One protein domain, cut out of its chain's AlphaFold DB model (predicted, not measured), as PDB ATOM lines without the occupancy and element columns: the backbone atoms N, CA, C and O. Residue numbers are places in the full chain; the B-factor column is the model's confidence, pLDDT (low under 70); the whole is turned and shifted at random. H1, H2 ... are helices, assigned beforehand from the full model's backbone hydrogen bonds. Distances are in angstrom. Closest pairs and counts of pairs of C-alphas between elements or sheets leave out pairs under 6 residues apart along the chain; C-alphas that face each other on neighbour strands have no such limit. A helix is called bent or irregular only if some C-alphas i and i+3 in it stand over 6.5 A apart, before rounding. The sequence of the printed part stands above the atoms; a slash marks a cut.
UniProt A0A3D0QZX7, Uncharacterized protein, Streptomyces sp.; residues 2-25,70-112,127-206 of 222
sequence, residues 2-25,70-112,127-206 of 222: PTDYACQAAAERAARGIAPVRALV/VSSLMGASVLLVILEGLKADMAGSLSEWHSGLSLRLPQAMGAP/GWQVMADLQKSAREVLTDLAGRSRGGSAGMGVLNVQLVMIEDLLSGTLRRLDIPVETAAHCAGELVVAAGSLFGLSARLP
ATOM      1  N   PRO A   2     119.872 165.521 112.059       57.91
ATOM      2  CA  PRO A   2     118.439 165.274 112.164       57.91
ATOM      3  C   PRO A   2     117.814 166.479 112.868       57.91
ATOM      4  O   PRO A   2     118.156 166.809 114.004       57.91
ATOM      5  N   THR A   3     116.991 167.203 112.124       71.19
ATOM      6  CA  THR A   3     116.229 168.337 112.634       71.19
ATOM      7  C   THR A   3     115.090 167.808 113.494       71.19
ATOM      8  O   THR A   3     114.625 166.685 113.285       71.19
ATOM      9  N   ASP A   4     114.595 168.615 114.432       80.44
ATOM     10  CA  ASP A   4     113.429 168.244 115.249       80.44
ATOM     11  C   ASP A   4     112.232 167.838 114.364       80.44
ATOM     12  O   ASP A   4     111.480 166.921 114.689       80.44
ATOM     13  N   TYR A   5     112.140 168.440 113.173       84.12
ATOM     14  CA  TYR A   5     111.187 168.084 112.125       84.12
ATOM     15  C   TYR A   5     111.388 166.669 111.551       84.12
ATOM     16  O   TYR A   5     110.411 165.955 111.355       84.12
ATOM     17  N   ALA A   6     112.629 166.230 111.305       85.94
ATOM     18  CA  ALA A   6     112.909 164.882 110.803       85.94
ATOM     19  C   ALA A   6     112.521 163.805 111.829       85.94
ATOM     20  O   ALA A   6     111.900 162.806 111.470       85.94
ATOM     21  N   CYS A   7     112.818 164.037 113.111       87.75
ATOM     22  CA  CYS A   7     112.399 163.148 114.194       87.75
ATOM     23  C   CYS A   7     110.871 163.092 114.318       87.75
ATOM     24  O   CYS A   7     110.308 162.007 114.451       87.75
ATOM     25  N   GLN A   8     110.195 164.242 114.238       89.62
ATOM     26  CA  GLN A   8     108.734 164.320 114.281       89.62
ATOM     27  C   GLN A   8     108.093 163.586 113.093       89.62
ATOM     28  O   GLN A   8     107.198 162.767 113.290       89.62
ATOM     29  N   ALA A   9     108.576 163.823 111.872       88.62
ATOM     30  CA  ALA A   9     108.064 163.178 110.665       88.62
ATOM     31  C   ALA A   9     108.282 161.656 110.687       88.62
ATOM     32  O   ALA A   9     107.377 160.894 110.338       88.62
ATOM     33  N   ALA A  10     109.450 161.199 111.147       88.62
ATOM     34  CA  ALA A  10     109.732 159.781 111.340       88.62
ATOM     35  C   ALA A  10     108.794 159.164 112.387       88.62
ATOM     36  O   ALA A  10     108.217 158.103 112.153       88.62
ATOM     37  N   ALA A  11     108.588 159.844 113.517       90.38
ATOM     38  CA  ALA A  11     107.700 159.392 114.582       90.38
ATOM     39  C   ALA A  11     106.236 159.299 114.116       90.38
ATOM     40  O   ALA A  11     105.554 158.315 114.396       90.38
ATOM     41  N   GLU A  12     105.752 160.273 113.347       90.62
ATOM     42  CA  GLU A  12     104.423 160.220 112.730       90.62
ATOM     43  C   GLU A  12     104.301 159.090 111.706       90.62
ATOM     44  O   GLU A  12     103.279 158.403 111.660       90.62
ATOM     45  N   ARG A  13     105.342 158.859 110.900       90.50
ATOM     46  CA  ARG A  13     105.364 157.745 109.950       90.50
ATOM     47  C   ARG A  13     105.311 156.399 110.670       90.50
ATOM     48  O   ARG A  13     104.490 155.557 110.316       90.50
ATOM     49  N   ALA A  14     106.122 156.230 111.713       89.06
ATOM     50  CA  ALA A  14     106.106 155.037 112.551       89.06
ATOM     51  C   ALA A  14     104.723 154.828 113.186       89.06
ATOM     52  O   ALA A  14     104.179 153.728 113.131       89.06
ATOM     53  N   ALA A  15     104.098 155.893 113.700       88.31
ATOM     54  CA  ALA A  15     102.749 155.834 114.257       88.31
ATOM     55  C   ALA A  15     101.711 155.318 113.240       88.31
ATOM     56  O   ALA A  15     100.875 154.478 113.581       88.31
ATOM     57  N   ARG A  16     101.786 155.749 111.973       87.19
ATOM     58  CA  ARG A  16     100.907 155.233 110.907       87.19
ATOM     59  C   ARG A  16     101.147 153.746 110.630       87.19
ATOM     60  O   ARG A  16     100.176 153.011 110.486       87.19
ATOM     61  N   GLY A  17     102.404 153.300 110.619       83.50
ATOM     62  CA  GLY A  17     102.759 151.889 110.419       83.50
ATOM     63  C   GLY A  17     102.280 150.960 111.544       83.50
ATOM     64  O   GLY A  17     101.889 149.826 111.284       83.50
ATOM     65  N   ILE A  18     102.241 151.452 112.789       86.44
ATOM     66  CA  ILE A  18     101.849 150.677 113.985       86.44
ATOM     67  C   ILE A  18     100.325 150.597 114.167       86.44
ATOM     68  O   ILE A  18      99.823 149.668 114.804       86.44
ATOM     69  N   ALA A  19      99.566 151.551 113.619       84.69
ATOM     70  CA  ALA A  19      98.106 151.600 113.725       84.69
ATOM     71  C   ALA A  19      97.378 150.261 113.470       84.69
ATOM     72  O   ALA A  19      96.582 149.875 114.334       84.69
ATOM     73  N   PRO A  20      97.651 149.510 112.383       79.94
ATOM     74  CA  PRO A  20      96.992 148.225 112.141       79.94
ATOM     75  C   PRO A  20      97.348 147.156 113.184       79.94
ATOM     76  O   PRO A  20      96.491 146.370 113.579       79.94
ATOM     77  N   VAL A  21      98.588 147.144 113.679       77.56
ATOM     78  CA  VAL A  21      99.043 146.180 114.694       77.56
ATOM     79  C   VAL A  21      98.391 146.454 116.043       77.56
ATOM     80  O   VAL A  21      97.958 145.535 116.738       77.56
ATOM     81  N   ARG A  22      98.272 147.725 116.423       76.06
ATOM     82  CA  ARG A  22      97.702 148.094 117.718       76.06
ATOM     83  C   ARG A  22      96.236 147.693 117.855       76.06
ATOM     84  O   ARG A  22      95.820 147.331 118.952       76.06
ATOM     85  N   ALA A  23      95.481 147.728 116.758       72.50
ATOM     86  CA  ALA A  23      94.099 147.258 116.729       72.50
ATOM     87  C   ALA A  23      93.968 145.762 117.077       72.50
ATOM     88  O   ALA A  23      92.923 145.348 117.571       72.50
ATOM     89  N   LEU A  24      95.025 144.974 116.849       70.38
ATOM     90  CA  LEU A  24      95.066 143.537 117.120       70.38
ATOM     91  C   LEU A  24      95.661 143.216 118.500       70.38
ATOM     92  O   LEU A  24      95.195 142.304 119.174       70.38
ATOM     93  N   VAL A  25      96.673 143.976 118.933       65.88
ATOM     94  CA  VAL A  25      97.445 143.689 120.159       65.88
ATOM     95  C   VAL A  25      96.827 144.300 121.416       65.88
ATOM     96  O   VAL A  25      96.957 143.738 122.503       65.88
ATOM     97  N   VAL A  70      96.848 156.428 117.423       77.75
ATOM     98  CA  VAL A  70      98.290 156.212 117.600       77.75
ATOM     99  C   VAL A  70      98.968 157.576 117.596       77.75
ATOM    100  O   VAL A  70      98.907 158.294 116.603       77.75
ATOM    101  N   SER A  71      99.570 157.961 118.721       86.19
ATOM    102  CA  SER A  71     100.270 159.240 118.839       86.19
ATOM    103  C   SER A  71     101.663 159.163 118.214       86.19
ATOM    104  O   SER A  71     102.285 158.100 118.182       86.19
ATOM    105  N   SER A  72     102.200 160.306 117.778       87.25
ATOM    106  CA  SER A  72     103.598 160.403 117.334       87.25
ATOM    107  C   SER A  72     104.571 159.930 118.419       87.25
ATOM    108  O   SER A  72     105.544 159.257 118.113       87.25
ATOM    109  N   LEU A  73     104.266 160.177 119.697       87.31
ATOM    110  CA  LEU A  73     105.064 159.706 120.835       87.31
ATOM    111  C   LEU A  73     105.190 158.180 120.887       87.31
ATOM    112  O   LEU A  73     106.240 157.666 121.255       87.31
ATOM    113  N   MET A  74     104.136 157.465 120.493       88.69
ATOM    114  CA  MET A  74     104.149 156.008 120.394       88.69
ATOM    115  C   MET A  74     104.967 155.523 119.191       88.69
ATOM    116  O   MET A  74     105.649 154.506 119.258       88.69
ATOM    117  N   GLY A  75     104.945 156.274 118.090       89.19
ATOM    118  CA  GLY A  75     105.882 156.048 116.992       89.19
ATOM    119  C   GLY A  75     107.332 156.271 117.431       89.19
ATOM    120  O   GLY A  75     108.193 155.442 117.150       89.19
ATOM    121  N   ALA A  76     107.598 157.335 118.192       90.75
ATOM    122  CA  ALA A  76     108.921 157.648 118.724       90.75
ATOM    123  C   ALA A  76     109.441 156.576 119.698       90.75
ATOM    124  O   ALA A  76     110.608 156.198 119.609       90.75
ATOM    125  N   SER A  77     108.596 156.033 120.583       91.38
ATOM    126  CA  SER A  77     108.989 154.933 121.476       91.38
ATOM    127  C   SER A  77     109.335 153.655 120.714       91.38
ATOM    128  O   SER A  77     110.298 152.983 121.071       91.38
ATOM    129  N   VAL A  78     108.606 153.324 119.646       92.31
ATOM    130  CA  VAL A  78     108.949 152.165 118.805       92.31
ATOM    131  C   VAL A  78     110.233 152.415 118.013       92.31
ATOM    132  O   VAL A  78     111.084 151.531 117.943       92.31
ATOM    133  N   LEU A  79     110.437 153.626 117.487       93.75
ATOM    134  CA  LEU A  79     111.700 153.992 116.842       93.75
ATOM    135  C   LEU A  79     112.887 153.894 117.806       93.75
ATOM    136  O   LEU A  79     113.948 153.428 117.407       93.75
ATOM    137  N   LEU A  80     112.719 154.257 119.079       93.62
ATOM    138  CA  LEU A  80     113.756 154.073 120.096       93.62
ATOM    139  C   LEU A  80     114.144 152.599 120.279       93.62
ATOM    140  O   LEU A  80     115.333 152.307 120.373       93.62
ATOM    141  N   VAL A  81     113.178 151.673 120.261       94.12
ATOM    142  CA  VAL A  81     113.460 150.225 120.315       94.12
ATOM    143  C   VAL A  81     114.280 149.779 119.099       94.12
ATOM    144  O   VAL A  81     115.208 148.986 119.243       94.12
ATOM    145  N   ILE A  82     113.982 150.318 117.913       93.81
ATOM    146  CA  ILE A  82     114.719 150.030 116.671       93.81
ATOM    147  C   ILE A  82     116.147 150.577 116.733       93.81
ATOM    148  O   ILE A  82     117.098 149.866 116.408       93.81
ATOM    149  N   LEU A  83     116.317 151.822 117.189       94.31
ATOM    150  CA  LEU A  83     117.637 152.426 117.372       94.31
ATOM    151  C   LEU A  83     118.467 151.680 118.420       94.31
ATOM    152  O   LEU A  83     119.681 151.563 118.267       94.31
ATOM    153  N   GLU A  84     117.833 151.155 119.469       94.00
ATOM    154  CA  GLU A  84     118.492 150.282 120.438       94.00
ATOM    155  C   GLU A  84     118.961 148.973 119.789       94.00
ATOM    156  O   GLU A  84     120.073 148.534 120.066       94.00
ATOM    157  N   GLY A  85     118.177 148.401 118.869       93.00
ATOM    158  CA  GLY A  85     118.576 147.229 118.086       93.00
ATOM    159  C   GLY A  85     119.792 147.498 117.200       93.00
ATOM    160  O   GLY A  85     120.733 146.710 117.199       93.00
ATOM    161  N   LEU A  86     119.830 148.653 116.524       92.00
ATOM    162  CA  LEU A  86     121.002 149.081 115.745       92.00
ATOM    163  C   LEU A  86     122.244 149.244 116.630       92.00
ATOM    164  O   LEU A  86     123.331 148.801 116.269       92.00
ATOM    165  N   LYS A  87     122.093 149.855 117.810       92.00
ATOM    166  CA  LYS A  87     123.187 149.981 118.785       92.00
ATOM    167  C   LYS A  87     123.654 148.619 119.294       92.00
ATOM    168  O   LYS A  87     124.858 148.405 119.402       92.00
ATOM    169  N   ALA A  88     122.728 147.706 119.576       93.25
ATOM    170  CA  ALA A  88     123.038 146.353 120.025       93.25
ATOM    171  C   ALA A  88     123.776 145.553 118.944       93.25
ATOM    172  O   ALA A  88     124.753 144.878 119.252       93.25
ATOM    173  N   ASP A  89     123.382 145.676 117.675       91.88
ATOM    174  CA  ASP A  89     124.117 145.083 116.553       91.88
ATOM    175  C   ASP A  89     125.545 145.639 116.462       91.88
ATOM    176  O   ASP A  89     126.521 144.890 116.419       91.88
ATOM    177  N   MET A  90     125.697 146.964 116.554       88.12
ATOM    178  CA  MET A  90     127.016 147.592 116.578       88.12
ATOM    179  C   MET A  90     127.864 147.137 117.778       88.12
ATOM    180  O   MET A  90     129.074 146.968 117.629       88.12
ATOM    181  N   ALA A  91     127.259 146.908 118.940       90.62
ATOM    182  CA  ALA A  91     127.944 146.433 120.141       90.62
ATOM    183  C   ALA A  91     128.173 144.907 120.174       90.62
ATOM    184  O   ALA A  91     128.868 144.425 121.067       90.62
ATOM    185  N   GLY A  92     127.605 144.142 119.233       91.56
ATOM    186  CA  GLY A  92     127.650 142.677 119.241       91.56
ATOM    187  C   GLY A  92     126.718 142.016 120.270       91.56
ATOM    188  O   GLY A  92     126.901 140.845 120.591       91.56
ATOM    189  N   SER A  93     125.717 142.735 120.785       94.31
ATOM    190  CA  SER A  93     124.737 142.271 121.783       94.31
ATOM    191  C   SER A  93     123.320 142.080 121.214       94.31
ATOM    192  O   SER A  93     122.329 142.073 121.948       94.31
ATOM    193  N   LEU A  94     123.195 141.883 119.895       91.62
ATOM    194  CA  LEU A  94     121.903 141.774 119.204       91.62
ATOM    195  C   LEU A  94     120.999 140.656 119.755       91.62
ATOM    196  O   LEU A  94     119.781 140.820 119.823       91.62
ATOM    197  N   SER A  95     121.575 139.532 120.190       92.38
ATOM    198  CA  SER A  95     120.818 138.414 120.768       92.38
ATOM    199  C   SER A  95     120.124 138.782 122.080       92.38
ATOM    200  O   SER A  95     118.998 138.345 122.327       92.38
ATOM    201  N   GLU A  96     120.775 139.600 122.911       93.12
ATOM    202  CA  GLU A  96     120.211 140.074 124.174       93.12
ATOM    203  C   GLU A  96     119.028 141.007 123.896       93.12
ATOM    204  O   GLU A  96     117.932 140.786 124.418       93.12
ATOM    205  N   TRP A  97     119.210 141.963 122.979       93.88
ATOM    206  CA  TRP A  97     118.136 142.850 122.528       93.88
ATOM    207  C   TRP A  97     116.943 142.066 121.963       93.88
ATOM    208  O   TRP A  97     115.803 142.289 122.377       93.88
ATOM    209  N   HIS A  98     117.197 141.092 121.083       92.19
ATOM    210  CA  HIS A  98     116.150 140.276 120.466       92.19
ATOM    211  C   HIS A  98     115.364 139.456 121.499       92.19
ATOM    212  O   HIS A  98     114.142 139.345 121.394       92.19
ATOM    213  N   SER A  99     116.023 138.920 122.534       92.31
ATOM    214  CA  SER A  99     115.330 138.159 123.581       92.31
ATOM    215  C   SER A  99     114.356 139.014 124.407       92.31
ATOM    216  O   SER A  99     113.316 138.517 124.835       92.31
ATOM    217  N   GLY A 100     114.644 140.311 124.576       89.94
ATOM    218  CA  GLY A 100     113.764 141.272 125.250       89.94
ATOM    219  C   GLY A 100     112.700 141.922 124.353       89.94
ATOM    220  O   GLY A 100     111.799 142.597 124.864       89.94
ATOM    221  N   LEU A 101     112.779 141.744 123.031       89.56
ATOM    222  CA  LEU A 101     111.967 142.483 122.060       89.56
ATOM    223  C   LEU A 101     110.463 142.193 122.190       89.56
ATOM    224  O   LEU A 101     109.649 143.112 122.102       89.56
ATOM    225  N   SER A 102     110.088 140.945 122.485       86.94
ATOM    226  CA  SER A 102     108.689 140.521 122.670       86.94
ATOM    227  C   SER A 102     107.991 141.207 123.848       86.94
ATOM    228  O   SER A 102     106.770 141.338 123.841       86.94
ATOM    229  N   LEU A 103     108.751 141.679 124.840       86.88
ATOM    230  CA  LEU A 103     108.229 142.428 125.982       86.88
ATOM    231  C   LEU A 103     108.234 143.940 125.714       86.88
ATOM    232  O   LEU A 103     107.264 144.630 126.032       86.88
ATOM    233  N   ARG A 104     109.318 144.460 125.126       88.44
ATOM    234  CA  ARG A 104     109.504 145.902 124.890       88.44
ATOM    235  C   ARG A 104     108.606 146.436 123.780       88.44
ATOM    236  O   ARG A 104     108.097 147.545 123.906       88.44
ATOM    237  N   LEU A 105     108.376 145.658 122.722       87.25
ATOM    238  CA  LEU A 105     107.598 146.102 121.566       87.25
ATOM    239  C   LEU A 105     106.118 146.352 121.927       87.25
ATOM    240  O   LEU A 105     105.645 147.463 121.679       87.25
ATOM    241  N   PRO A 106     105.386 145.439 122.601       84.50
ATOM    242  CA  PRO A 106     104.036 145.738 123.086       84.50
ATOM    243  C   PRO A 106     103.994 146.922 124.056       84.50
ATOM    244  O   PRO A 106     103.089 147.749 123.969       84.50
ATOM    245  N   GLN A 107     104.983 147.044 124.947       84.69
ATOM    246  CA  GLN A 107     105.084 148.176 125.875       84.69
ATOM    247  C   GLN A 107     105.248 149.508 125.141       84.69
ATOM    248  O   GLN A 107     104.559 150.475 125.465       84.69
ATOM    249  N   ALA A 108     106.104 149.550 124.119       85.25
ATOM    250  CA  ALA A 108     106.297 150.722 123.276       85.25
ATOM    251  C   ALA A 108     105.027 151.088 122.492       85.25
ATOM    252  O   ALA A 108     104.797 152.271 122.265       85.25
ATOM    253  N   MET A 109     104.179 150.106 122.158       81.94
ATOM    254  CA  MET A 109     102.845 150.284 121.555       81.94
ATOM    255  C   MET A 109     101.730 150.594 122.580       81.94
ATOM    256  O   MET A 109     100.544 150.645 122.235       81.94
ATOM    257  N   GLY A 110     102.087 150.794 123.852       76.81
ATOM    258  CA  GLY A 110     101.155 151.154 124.918       76.81
ATOM    259  C   GLY A 110     100.313 149.994 125.459       76.81
ATOM    260  O   GLY A 110      99.265 150.245 126.059       76.81
ATOM    261  N   ALA A 111     100.727 148.739 125.256       72.88
ATOM    262  CA  ALA A 111     100.065 147.587 125.862       72.88
ATOM    263  C   ALA A 111     100.218 147.620 127.399       72.88
ATOM    264  O   ALA A 111     101.306 147.906 127.913       72.88
ATOM    265  N   PRO A 112      99.147 147.332 128.163       60.72
ATOM    266  CA  PRO A 112      99.218 147.306 129.616       60.72
ATOM    267  C   PRO A 112     100.111 146.150 130.081       60.72
ATOM    268  O   PRO A 112      99.870 144.992 129.751       60.72
ATOM    269  N   GLY A 127     106.281 163.727 126.933       78.25
ATOM    270  CA  GLY A 127     106.427 163.441 125.495       78.25
ATOM    271  C   GLY A 127     107.630 164.135 124.834       78.25
ATOM    272  O   GLY A 127     108.260 163.583 123.938       78.25
ATOM    273  N   TRP A 128     108.020 165.297 125.357       83.50
ATOM    274  CA  TRP A 128     109.252 165.993 124.996       83.50
ATOM    275  C   TRP A 128     110.546 165.200 125.278       83.50
ATOM    276  O   TRP A 128     111.431 165.161 124.430       83.50
ATOM    277  N   GLN A 129     110.643 164.516 126.422       89.00
ATOM    278  CA  GLN A 129     111.779 163.664 126.779       89.00
ATOM    279  C   GLN A 129     111.951 162.511 125.784       89.00
ATOM    280  O   GLN A 129     113.067 162.251 125.356       89.00
ATOM    281  N   VAL A 130     110.858 161.869 125.354       89.69
ATOM    282  CA  VAL A 130     110.918 160.769 124.371       89.69
ATOM    283  C   VAL A 130     111.492 161.256 123.037       89.69
ATOM    284  O   VAL A 130     112.320 160.581 122.432       89.69
ATOM    285  N   MET A 131     111.098 162.451 122.592       89.88
ATOM    286  CA  MET A 131     111.636 163.057 121.369       89.88
ATOM    287  C   MET A 131     113.108 163.465 121.521       89.88
ATOM    288  O   MET A 131     113.899 163.243 120.604       89.88
ATOM    289  N   ALA A 132     113.493 164.004 122.680       89.88
ATOM    290  CA  ALA A 132     114.885 164.328 122.983       89.88
ATOM    291  C   ALA A 132     115.768 163.066 123.017       89.88
ATOM    292  O   ALA A 132     116.857 163.051 122.442       89.88
ATOM    293  N   ASP A 133     115.275 161.981 123.620       92.81
ATOM    294  CA  ASP A 133     115.959 160.686 123.669       92.81
ATOM    295  C   ASP A 133     116.083 160.068 122.268       92.81
ATOM    296  O   ASP A 133     117.120 159.482 121.941       92.81
ATOM    297  N   LEU A 134     115.060 160.236 121.419       93.06
ATOM    298  CA  LEU A 134     115.077 159.803 120.019       93.06
ATOM    299  C   LEU A 134     116.160 160.543 119.232       93.06
ATOM    300  O   LEU A 134     116.985 159.911 118.572       93.06
ATOM    301  N   GLN A 135     116.204 161.870 119.342       92.62
ATOM    302  CA  GLN A 135     117.208 162.699 118.676       92.62
ATOM    303  C   GLN A 135     118.626 162.370 119.159       92.62
ATOM    304  O   GLN A 135     119.539 162.212 118.346       92.62
ATOM    305  N   LYS A 136     118.808 162.225 120.478       93.75
ATOM    306  CA  LYS A 136     120.079 161.817 121.082       93.75
ATOM    307  C   LYS A 136     120.518 160.452 120.553       93.75
ATOM    308  O   LYS A 136     121.641 160.318 120.077       93.75
ATOM    309  N   SER A 137     119.621 159.468 120.561       93.56
ATOM    310  CA  SER A 137     119.920 158.113 120.092       93.56
ATOM    311  C   SER A 137     120.246 158.065 118.603       93.56
ATOM    312  O   SER A 137     121.194 157.387 118.219       93.56
ATOM    313  N   ALA A 138     119.519 158.812 117.767       92.25
ATOM    314  CA  ALA A 138     119.805 158.906 116.338       92.25
ATOM    315  C   ALA A 138     121.184 159.533 116.082       92.25
ATOM    316  O   ALA A 138     121.940 159.065 115.229       92.25
ATOM    317  N   ARG A 139     121.551 160.566 116.853       92.19
ATOM    318  CA  ARG A 139     122.871 161.204 116.768       92.19
ATOM    319  C   ARG A 139     124.000 160.268 117.197       92.19
ATOM    320  O   ARG A 139     125.050 160.280 116.560       92.19
ATOM    321  N   GLU A 140     123.799 159.481 118.247       92.69
ATOM    322  CA  GLU A 140     124.771 158.474 118.693       92.69
ATOM    323  C   GLU A 140     125.004 157.426 117.600       92.69
ATOM    324  O   GLU A 140     126.143 157.246 117.181       92.69
ATOM    325  N   VAL A 141     123.935 156.862 117.021       91.56
ATOM    326  CA  VAL A 141     124.046 155.898 115.909       91.56
ATOM    327  C   VAL A 141     124.784 156.497 114.708       91.56
ATOM    328  O   VAL A 141     125.686 155.869 114.160       91.56
ATOM    329  N   LEU A 142     124.461 157.736 114.321       88.69
ATOM    330  CA  LEU A 142     125.182 158.436 113.252       88.69
ATOM    331  C   LEU A 142     126.671 158.619 113.563       88.69
ATOM    332  O   LEU A 142     127.501 158.528 112.661       88.69
ATOM    333  N   THR A 143     127.009 158.899 114.822       89.44
ATOM    334  CA  THR A 143     128.397 159.110 115.254       89.44
ATOM    335  C   THR A 143     129.181 157.801 115.208       89.44
ATOM    336  O   THR A 143     130.294 157.781 114.682       89.44
ATOM    337  N   ASP A 144     128.578 156.702 115.662       89.44
ATOM    338  CA  ASP A 144     129.182 155.369 115.629       89.44
ATOM    339  C   ASP A 144     129.406 154.888 114.188       89.44
ATOM    340  O   ASP A 144     130.492 154.415 113.835       89.44
ATOM    341  N   LEU A 145     128.414 155.086 113.312       85.38
ATOM    342  CA  LEU A 145     128.522 154.775 111.885       85.38
ATOM    343  C   LEU A 145     129.582 155.634 111.186       85.38
ATOM    344  O   LEU A 145     130.369 155.118 110.390       85.38
ATOM    345  N   ALA A 146     129.653 156.931 111.499       85.44
ATOM    346  CA  ALA A 146     130.679 157.822 110.962       85.44
ATOM    347  C   ALA A 146     132.090 157.416 111.425       85.44
ATOM    348  O   ALA A 146     133.034 157.468 110.632       85.44
ATOM    349  N   GLY A 147     132.228 156.963 112.677       82.38
ATOM    350  CA  GLY A 147     133.469 156.407 113.214       82.38
ATOM    351  C   GLY A 147     133.935 155.173 112.440       82.38
ATOM    352  O   GLY A 147     135.101 155.091 112.057       82.38
ATOM    353  N   ARG A 148     133.012 154.259 112.114       77.44
ATOM    354  CA  ARG A 148     133.296 153.063 111.298       77.44
ATOM    355  C   ARG A 148     133.622 153.400 109.843       77.44
ATOM    356  O   ARG A 148     134.516 152.796 109.257       77.44
ATOM    357  N   SER A 149     132.945 154.392 109.264       70.75
ATOM    358  CA  SER A 149     133.131 154.781 107.861       70.75
ATOM    359  C   SER A 149     134.496 155.413 107.566       70.75
ATOM    360  O   SER A 149     134.930 155.379 106.413       70.75
ATOM    361  N   ARG A 150     135.203 155.973 108.560       66.56
ATOM    362  CA  ARG A 150     136.576 156.483 108.365       66.56
ATOM    363  C   ARG A 150     137.598 155.383 108.052       66.56
ATOM    364  O   ARG A 150     138.687 155.712 107.597       66.56
ATOM    365  N   GLY A 151     137.245 154.110 108.247       64.38
ATOM    366  CA  GLY A 151     138.058 152.951 107.862       64.38
ATOM    367  C   GLY A 151     137.767 152.383 106.465       64.38
ATOM    368  O   GLY A 151     138.454 151.458 106.047       64.38
ATOM    369  N   GLY A 152     136.770 152.902 105.734       54.44
ATOM    370  CA  GLY A 152     136.393 152.422 104.400       54.44
ATOM    371  C   GLY A 152     134.949 152.786 104.034       54.44
ATOM    372  O   GLY A 152     134.068 152.780 104.888       54.44
ATOM    373  N   SER A 153     134.714 153.105 102.758       52.25
ATOM    374  CA  SER A 153     133.518 153.724 102.138       52.25
ATOM    375  C   SER A 153     132.166 152.966 102.252       52.25
ATOM    376  O   SER A 153     131.298 153.115 101.393       52.25
ATOM    377  N   ALA A 154     131.942 152.155 103.288       61.44
ATOM    378  CA  ALA A 154     130.797 151.243 103.400       61.44
ATOM    379  C   ALA A 154     129.683 151.690 104.375       61.44
ATOM    380  O   ALA A 154     128.673 151.001 104.486       61.44
ATOM    381  N   GLY A 155     129.814 152.828 105.070       69.25
ATOM    382  CA  GLY A 155     128.948 153.180 106.213       69.25
ATOM    383  C   GLY A 155     127.434 153.189 105.935       69.25
ATOM    384  O   GLY A 155     126.665 152.643 106.722       69.25
ATOM    385  N   MET A 156     126.999 153.743 104.798       74.94
ATOM    386  CA  MET A 156     125.568 153.801 104.446       74.94
ATOM    387  C   MET A 156     125.016 152.464 103.934       74.94
ATOM    388  O   MET A 156     123.861 152.136 104.198       74.94
ATOM    389  N   GLY A 157     125.835 151.675 103.232       79.75
ATOM    390  CA  GLY A 157     125.451 150.331 102.795       79.75
ATOM    391  C   GLY A 157     125.275 149.381 103.979       79.75
ATOM    392  O   GLY A 157     124.322 148.609 104.012       79.75
ATOM    393  N   VAL A 158     126.141 149.503 104.990       84.69
ATOM    394  CA  VAL A 158     126.053 148.733 106.239       84.69
ATOM    395  C   VAL A 158     124.769 149.062 106.997       84.69
ATOM    396  O   VAL A 158     124.055 148.140 107.374       84.69
ATOM    397  N   LEU A 159     124.420 150.346 107.142       87.06
ATOM    398  CA  LEU A 159     123.157 150.745 107.773       87.06
ATOM    399  C   LEU A 159     121.946 150.122 107.064       87.06
ATOM    400  O   LEU A 159     121.023 149.650 107.720       87.06
ATOM    401  N   ASN A 160     121.955 150.084 105.730       88.31
ATOM    402  CA  ASN A 160     120.872 149.480 104.960       88.31
ATOM    403  C   ASN A 160     120.732 147.974 105.242       88.31
ATOM    404  O   ASN A 160     119.630 147.487 105.469       88.31
ATOM    405  N   VAL A 161     121.852 147.243 105.291       89.19
ATOM    406  CA  VAL A 161     121.865 145.811 105.637       89.19
ATOM    407  C   VAL A 161     121.359 145.579 107.065       89.19
ATOM    408  O   VAL A 161     120.557 144.677 107.295       89.19
ATOM    409  N   GLN A 162     121.779 146.416 108.016       90.62
ATOM    410  CA  GLN A 162     121.329 146.337 109.407       90.62
ATOM    411  C   GLN A 162     119.825 146.602 109.540       90.62
ATOM    412  O   GLN A 162     119.135 145.914 110.287       90.62
ATOM    413  N   LEU A 163     119.299 147.571 108.789       90.94
ATOM    414  CA  LEU A 163     117.875 147.888 108.774       90.94
ATOM    415  C   LEU A 163     117.025 146.738 108.215       90.94
ATOM    416  O   LEU A 163     115.997 146.427 108.810       90.94
ATOM    417  N   VAL A 164     117.475 146.067 107.151       92.00
ATOM    418  CA  VAL A 164     116.808 144.865 106.611       92.00
ATOM    419  C   VAL A 164     116.814 143.725 107.632       92.00
ATOM    420  O   VAL A 164     115.787 143.097 107.868       92.00
ATOM    421  N   MET A 165     117.940 143.496 108.311       93.12
ATOM    422  CA  MET A 165     118.013 142.483 109.368       93.12
ATOM    423  C   MET A 165     117.029 142.781 110.510       93.12
ATOM    424  O   MET A 165     116.349 141.883 111.008       93.12
ATOM    425  N   ILE A 166     116.927 144.046 110.925       92.56
ATOM    426  CA  ILE A 166     115.960 144.459 111.945       92.56
ATOM    427  C   ILE A 166     114.523 144.292 111.440       92.56
ATOM    428  O   ILE A 166     113.668 143.889 112.227       92.56
ATOM    429  N   GLU A 167     114.248 144.541 110.157       93.62
ATOM    430  CA  GLU A 167     112.944 144.273 109.538       93.62
ATOM    431  C   GLU A 167     112.522 142.813 109.726       93.62
ATOM    432  O   GLU A 167     111.420 142.545 110.213       93.62
ATOM    433  N   ASP A 168     113.419 141.872 109.420       93.31
ATOM    434  CA  ASP A 168     113.163 140.437 109.548       93.31
ATOM    435  C   ASP A 168     112.903 140.032 111.008       93.31
ATOM    436  O   ASP A 168     111.962 139.285 111.302       93.31
ATOM    437  N   LEU A 169     113.682 140.571 111.952       93.25
ATOM    438  CA  LEU A 169     113.502 140.322 113.389       93.25
ATOM    439  C   LEU A 169     112.188 140.919 113.915       93.25
ATOM    440  O   LEU A 169     111.476 140.282 114.700       93.25
ATOM    441  N   LEU A 170     111.823 142.122 113.469       90.69
ATOM    442  CA  LEU A 170     110.546 142.750 113.803       90.69
ATOM    443  C   LEU A 170     109.382 141.952 113.217       90.69
ATOM    444  O   LEU A 170     108.440 141.635 113.941       90.69
ATOM    445  N   SER A 171     109.451 141.547 111.947       92.38
ATOM    446  CA  SER A 171     108.404 140.720 111.346       92.38
ATOM    447  C   SER A 171     108.273 139.385 112.080       92.38
ATOM    448  O   SER A 171     107.150 138.937 112.315       92.38
ATOM    449  N   GLY A 172     109.385 138.750 112.458       90.56
ATOM    450  CA  GLY A 172     109.386 137.495 113.205       90.56
ATOM    451  C   GLY A 172     108.791 137.638 114.607       90.56
ATOM    452  O   GLY A 172     108.021 136.779 115.036       90.56
ATOM    453  N   THR A 173     109.090 138.729 115.314       90.94
ATOM    454  CA  THR A 173     108.524 138.987 116.648       90.94
ATOM    455  C   THR A 173     107.053 139.373 116.600       90.94
ATOM    456  O   THR A 173     106.285 138.863 117.409       90.94
ATOM    457  N   LEU A 174     106.623 140.176 115.622       89.25
ATOM    458  CA  LEU A 174     105.209 140.498 115.413       89.25
ATOM    459  C   LEU A 174     104.381 139.233 115.128       89.25
ATOM    460  O   LEU A 174     103.313 139.061 115.707       89.25
ATOM    461  N   ARG A 175     104.896 138.291 114.327       90.06
ATOM    462  CA  ARG A 175     104.228 136.994 114.096       90.06
ATOM    463  C   ARG A 175     104.088 136.159 115.371       90.06
ATOM    464  O   ARG A 175     103.084 135.484 115.543       90.06
ATOM    465  N   ARG A 176     105.068 136.217 116.284       88.88
ATOM    466  CA  ARG A 176     104.988 135.549 117.603       88.88
ATOM    467  C   ARG A 176     103.972 136.193 118.548       88.88
ATOM    468  O   ARG A 176     103.646 135.595 119.564       88.88
ATOM    469  N   LEU A 177     103.506 137.401 118.232       85.12
ATOM    470  CA  LEU A 177     102.433 138.103 118.937       85.12
ATOM    471  C   LEU A 177     101.060 137.869 118.278       85.12
ATOM    472  O   LEU A 177     100.162 138.688 118.450       85.12
ATOM    473  N   ASP A 178     100.913 136.794 117.496       86.75
ATOM    474  CA  ASP A 178      99.687 136.426 116.772       86.75
ATOM    475  C   ASP A 178      99.206 137.474 115.746       86.75
ATOM    476  O   ASP A 178      98.024 137.555 115.407       86.75
ATOM    477  N   ILE A 179     100.123 138.287 115.205       86.94
ATOM    478  CA  ILE A 179      99.810 139.248 114.140       86.94
ATOM    479  C   ILE A 179      99.891 138.540 112.777       86.94
ATOM    480  O   ILE A 179     100.885 137.854 112.516       86.94
ATOM    481  N   PRO A 180      98.906 138.742 111.873       89.19
ATOM    482  CA  PRO A 180      98.933 138.185 110.522       89.19
ATOM    483  C   PRO A 180     100.234 138.502 109.783       89.19
ATOM    484  O   PRO A 180     100.780 139.600 109.918       89.19
ATOM    485  N   VAL A 181     100.719 137.551 108.984       89.62
ATOM    486  CA  VAL A 181     102.035 137.608 108.325       89.62
ATOM    487  C   VAL A 181     102.186 138.859 107.459       89.62
ATOM    488  O   VAL A 181     103.218 139.528 107.524       89.62
ATOM    489  N   GLU A 182     101.148 139.204 106.703       88.75
ATOM    490  CA  GLU A 182     101.103 140.353 105.801       88.75
ATOM    491  C   GLU A 182     101.142 141.668 106.588       88.75
ATOM    492  O   GLU A 182     101.902 142.577 106.254       88.75
ATOM    493  N   THR A 183     100.376 141.748 107.680       87.06
ATOM    494  CA  THR A 183     100.339 142.918 108.569       87.06
ATOM    495  C   THR A 183     101.661 143.093 109.312       87.06
ATOM    496  O   THR A 183     102.139 144.217 109.461       87.06
ATOM    497  N   ALA A 184     102.273 141.993 109.752       89.31
ATOM    498  CA  ALA A 184     103.563 141.989 110.430       89.31
ATOM    499  C   ALA A 184     104.686 142.480 109.505       89.31
ATOM    500  O   ALA A 184     105.445 143.364 109.898       89.31
ATOM    501  N   ALA A 185     104.757 141.958 108.274       90.88
ATOM    502  CA  ALA A 185     105.743 142.384 107.282       90.88
ATOM    503  C   ALA A 185     105.526 143.845 106.857       90.88
ATOM    504  O   ALA A 185     106.468 144.630 106.819       90.88
ATOM    505  N   HIS A 186     104.273 144.246 106.608       89.50
ATOM    506  CA  HIS A 186     103.951 145.626 106.248       89.50
ATOM    507  C   HIS A 186     104.335 146.623 107.352       89.50
ATOM    508  O   HIS A 186     104.949 147.651 107.068       89.50
ATOM    509  N   CYS A 187     104.005 146.308 108.609       90.31
ATOM    510  CA  CYS A 187     104.353 147.137 109.761       90.31
ATOM    511  C   CYS A 187     105.873 147.233 109.947       90.31
ATOM    512  O   CYS A 187     106.397 148.337 110.083       90.31
ATOM    513  N   ALA A 188     106.586 146.101 109.900       92.00
ATOM    514  CA  ALA A 188     108.044 146.076 110.010       92.00
ATOM    515  C   ALA A 188     108.709 146.939 108.924       92.00
ATOM    516  O   ALA A 188     109.552 147.776 109.247       92.00
ATOM    517  N   GLY A 189     108.257 146.829 107.672       90.06
ATOM    518  CA  GLY A 189     108.757 147.649 106.570       90.06
ATOM    519  C   GLY A 189     108.501 149.148 106.766       90.06
ATOM    520  O   GLY A 189     109.405 149.959 106.580       90.06
ATOM    521  N   GLU A 190     107.302 149.559 107.197       92.56
ATOM    522  CA  GLU A 190     107.025 150.981 107.473       92.56
ATOM    523  C   GLU A 190     107.844 151.528 108.649       92.56
ATOM    524  O   GLU A 190     108.285 152.680 108.613       92.56
ATOM    525  N   LEU A 191     108.092 150.706 109.671       92.00
ATOM    526  CA  LEU A 191     108.947 151.053 110.804       92.00
ATOM    527  C   LEU A 191     110.407 151.238 110.391       92.00
ATOM    528  O   LEU A 191     111.054 152.193 110.824       92.00
ATOM    529  N   VAL A 192     110.914 150.364 109.526       92.81
ATOM    530  CA  VAL A 192     112.276 150.455 108.997       92.81
ATOM    531  C   VAL A 192     112.432 151.651 108.061       92.81
ATOM    532  O   VAL A 192     113.419 152.374 108.169       92.81
ATOM    533  N   VAL A 193     111.435 151.953 107.222       91.44
ATOM    534  CA  VAL A 193     111.430 153.182 106.409       91.44
ATOM    535  C   VAL A 193     111.391 154.430 107.298       91.44
ATOM    536  O   VAL A 193     112.113 155.397 107.043       91.44
ATOM    537  N   ALA A 194     110.589 154.423 108.366       92.88
ATOM    538  CA  ALA A 194     110.561 155.517 109.332       92.88
ATOM    539  C   ALA A 194     111.922 155.696 110.030       92.88
ATOM    540  O   ALA A 194     112.424 156.818 110.098       92.88
ATOM    541  N   ALA A 195     112.561 154.612 110.473       91.81
ATOM    542  CA  ALA A 195     113.899 154.652 111.061       91.81
ATOM    543  C   ALA A 195     114.958 155.130 110.056       91.81
ATOM    544  O   ALA A 195     115.766 155.998 110.379       91.81
ATOM    545  N   GLY A 196     114.912 154.645 108.814       90.50
ATOM    546  CA  GLY A 196     115.793 155.073 107.731       90.50
ATOM    547  C   GLY A 196     115.683 156.570 107.431       90.50
ATOM    548  O   GLY A 196     116.698 157.231 107.196       90.50
ATOM    549  N   SER A 197     114.479 157.140 107.531       92.12
ATOM    550  CA  SER A 197     114.260 158.573 107.304       92.12
ATOM    551  C   SER A 197     114.997 159.473 108.309       92.12
ATOM    552  O   SER A 197     115.405 160.574 107.940       92.12
ATOM    553  N   LEU A 198     115.283 158.985 109.529       90.38
ATOM    554  CA  LEU A 198     116.123 159.694 110.513       90.38
ATOM    555  C   LEU A 198     117.560 159.900 110.009       90.38
ATOM    556  O   LEU A 198     118.242 160.838 110.424       90.38
ATOM    557  N   PHE A 199     118.007 159.029 109.104       88.62
ATOM    558  CA  PHE A 199     119.347 159.013 108.525       88.62
ATOM    559  C   PHE A 199     119.375 159.510 107.071       88.62
ATOM    560  O   PHE A 199     120.422 159.474 106.430       88.62
ATOM    561  N   GLY A 200     118.241 159.990 106.546       86.00
ATOM    562  CA  GLY A 200     118.120 160.456 105.162       86.00
ATOM    563  C   GLY A 200     117.922 159.345 104.124       86.00
ATOM    564  O   GLY A 200     118.104 159.593 102.935       86.00
ATOM    565  N   LEU A 201     117.541 158.131 104.536       82.69
ATOM    566  CA  LEU A 201     117.138 157.058 103.623       82.69
ATOM    567  C   LEU A 201     115.652 157.238 103.272       82.69
ATOM    568  O   LEU A 201     114.786 157.086 104.131       82.69
ATOM    569  N   SER A 202     115.341 157.607 102.025       60.91
ATOM    570  CA  SER A 202     113.965 157.946 101.604       60.91
ATOM    571  C   SER A 202     113.230 156.862 100.806       60.91
ATOM    572  O   SER A 202     112.086 157.089 100.417       60.91
ATOM    573  N   ALA A 203     113.823 155.693 100.560       51.78
ATOM    574  CA  ALA A 203     113.211 154.674  99.708       51.78
ATOM    575  C   ALA A 203     112.881 153.394 100.481       51.78
ATOM    576  O   ALA A 203     113.736 152.820 101.151       51.78
ATOM    577  N   ARG A 204     111.633 152.933 100.332       48.84
ATOM    578  CA  ARG A 204     111.236 151.551 100.609       48.84
ATOM    579  C   ARG A 204     112.137 150.654  99.763       48.84
ATOM    580  O   ARG A 204     112.163 150.834  98.543       48.84
ATOM    581  N   LEU A 205     112.887 149.744 100.387       49.22
ATOM    582  CA  LEU A 205     113.625 148.752  99.614       49.22
ATOM    583  C   LEU A 205     112.609 147.972  98.767       49.22
ATOM    584  O   LEU A 205     111.547 147.602  99.281       49.22
ATOM    585  N   PRO A 206     112.876 147.754  97.469       40.75
ATOM    586  CA  PRO A 206     112.070 146.825  96.702       40.75
ATOM    587  C   PRO A 206     112.124 145.463  97.408       40.75
ATOM    588  O   PRO A 206     113.204 145.070  97.858       40.75
TER     589      PRO A 206
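Overview. This is residues 2 to 25, 70 to 112 and 127 to 206 of the 222 residues of an uncharacterized protein of Streptomyces sp. (UniProt A0A3D0QZX7). Two crossed layers of three helices each make the body. In one layer the hub H2 runs between H3 and H4, in the other H6 runs between H1 and H5, and H2 crosses the helices of that second layer at large angles. The packing is part aligned, part crossed: helices run along each other within a layer and across each other between layers. The printed part has 147 residues with six named helices, H1 to H6 in order along the chain, and no named strand; the class is all helix. It is compact, with a radius of gyration of the C-alphas of 14.3 A, and spans 45 by 30 by 29 A.

Arrangement. The longest helix, H4, residues 127 to 149, touches H2, residues 72 to 91, at a shallow tilt of 28 degrees, the same way; their closest C-alphas, Leu 80 and Leu 134, are 5.9 A apart. H2, the hub, touches the five other helices. With H3, residues 94 to 108, it forms a helical hairpin at 7 degrees, the closest C-alphas being Ala 88 and Leu 94, 4.8 A apart. H1, residues 4 to 25, is about perpendicular to H2 at 81 degrees and touches it, with C-alphas 15 and 75 closest at 4.2 A. H6, residues 181 to 197, touches H1 at a shallow tilt of 10 degrees, opposite ways, closest at C-alphas 10 and 194, 4.8 A apart. H5, residues 155 to 176, and H6 form a helical hairpin at 30 degrees, with C-alphas 171 and 184 closest at 5.1 A. H3 and H5 only just touch, with 3 pairs of C-alphas within 8 A. H3 and H4 are apart, as are H4 and H6. Every O i to N i+4 pair is within hydrogen-bond range in H2, H4, H5 and H6; in H1 it is 15 of 18 and in H3 8 of 11.

Along the chain. H4 measures 33.2 A from first to last C-alpha, H5 31.9 A, H1 29.7 A, H2 28.2 A, H6 24.3 A and H3 18.4 A. C-alpha 4 begins H1 at (113.429, 168.244, 115.249), and C-alpha 197 ends H6 at (114.260, 158.573, 107.304). H1 has a kink of 47 degrees near residue 19. H1 and H3 are irregular: C-alphas 17 and 20 are 7.0 A apart, C-alphas 99 and 102 7.1 A.

Size, cuts and confidence. The two C-alphas farthest apart, Pro 112 and Gly 152, are 45.2 A apart. Residues 26 to 69 and 113 to 126 are not printed; the C-alpha gaps across these cuts are 12.8 A and 18.1 A. The links H2 to H3, H4 to H5 and H5 to H6 are tight. Mean pLDDT of the printed part is 85.3; residues 2, 25, 112, 150 to 155 and 202 to 206 are under 70.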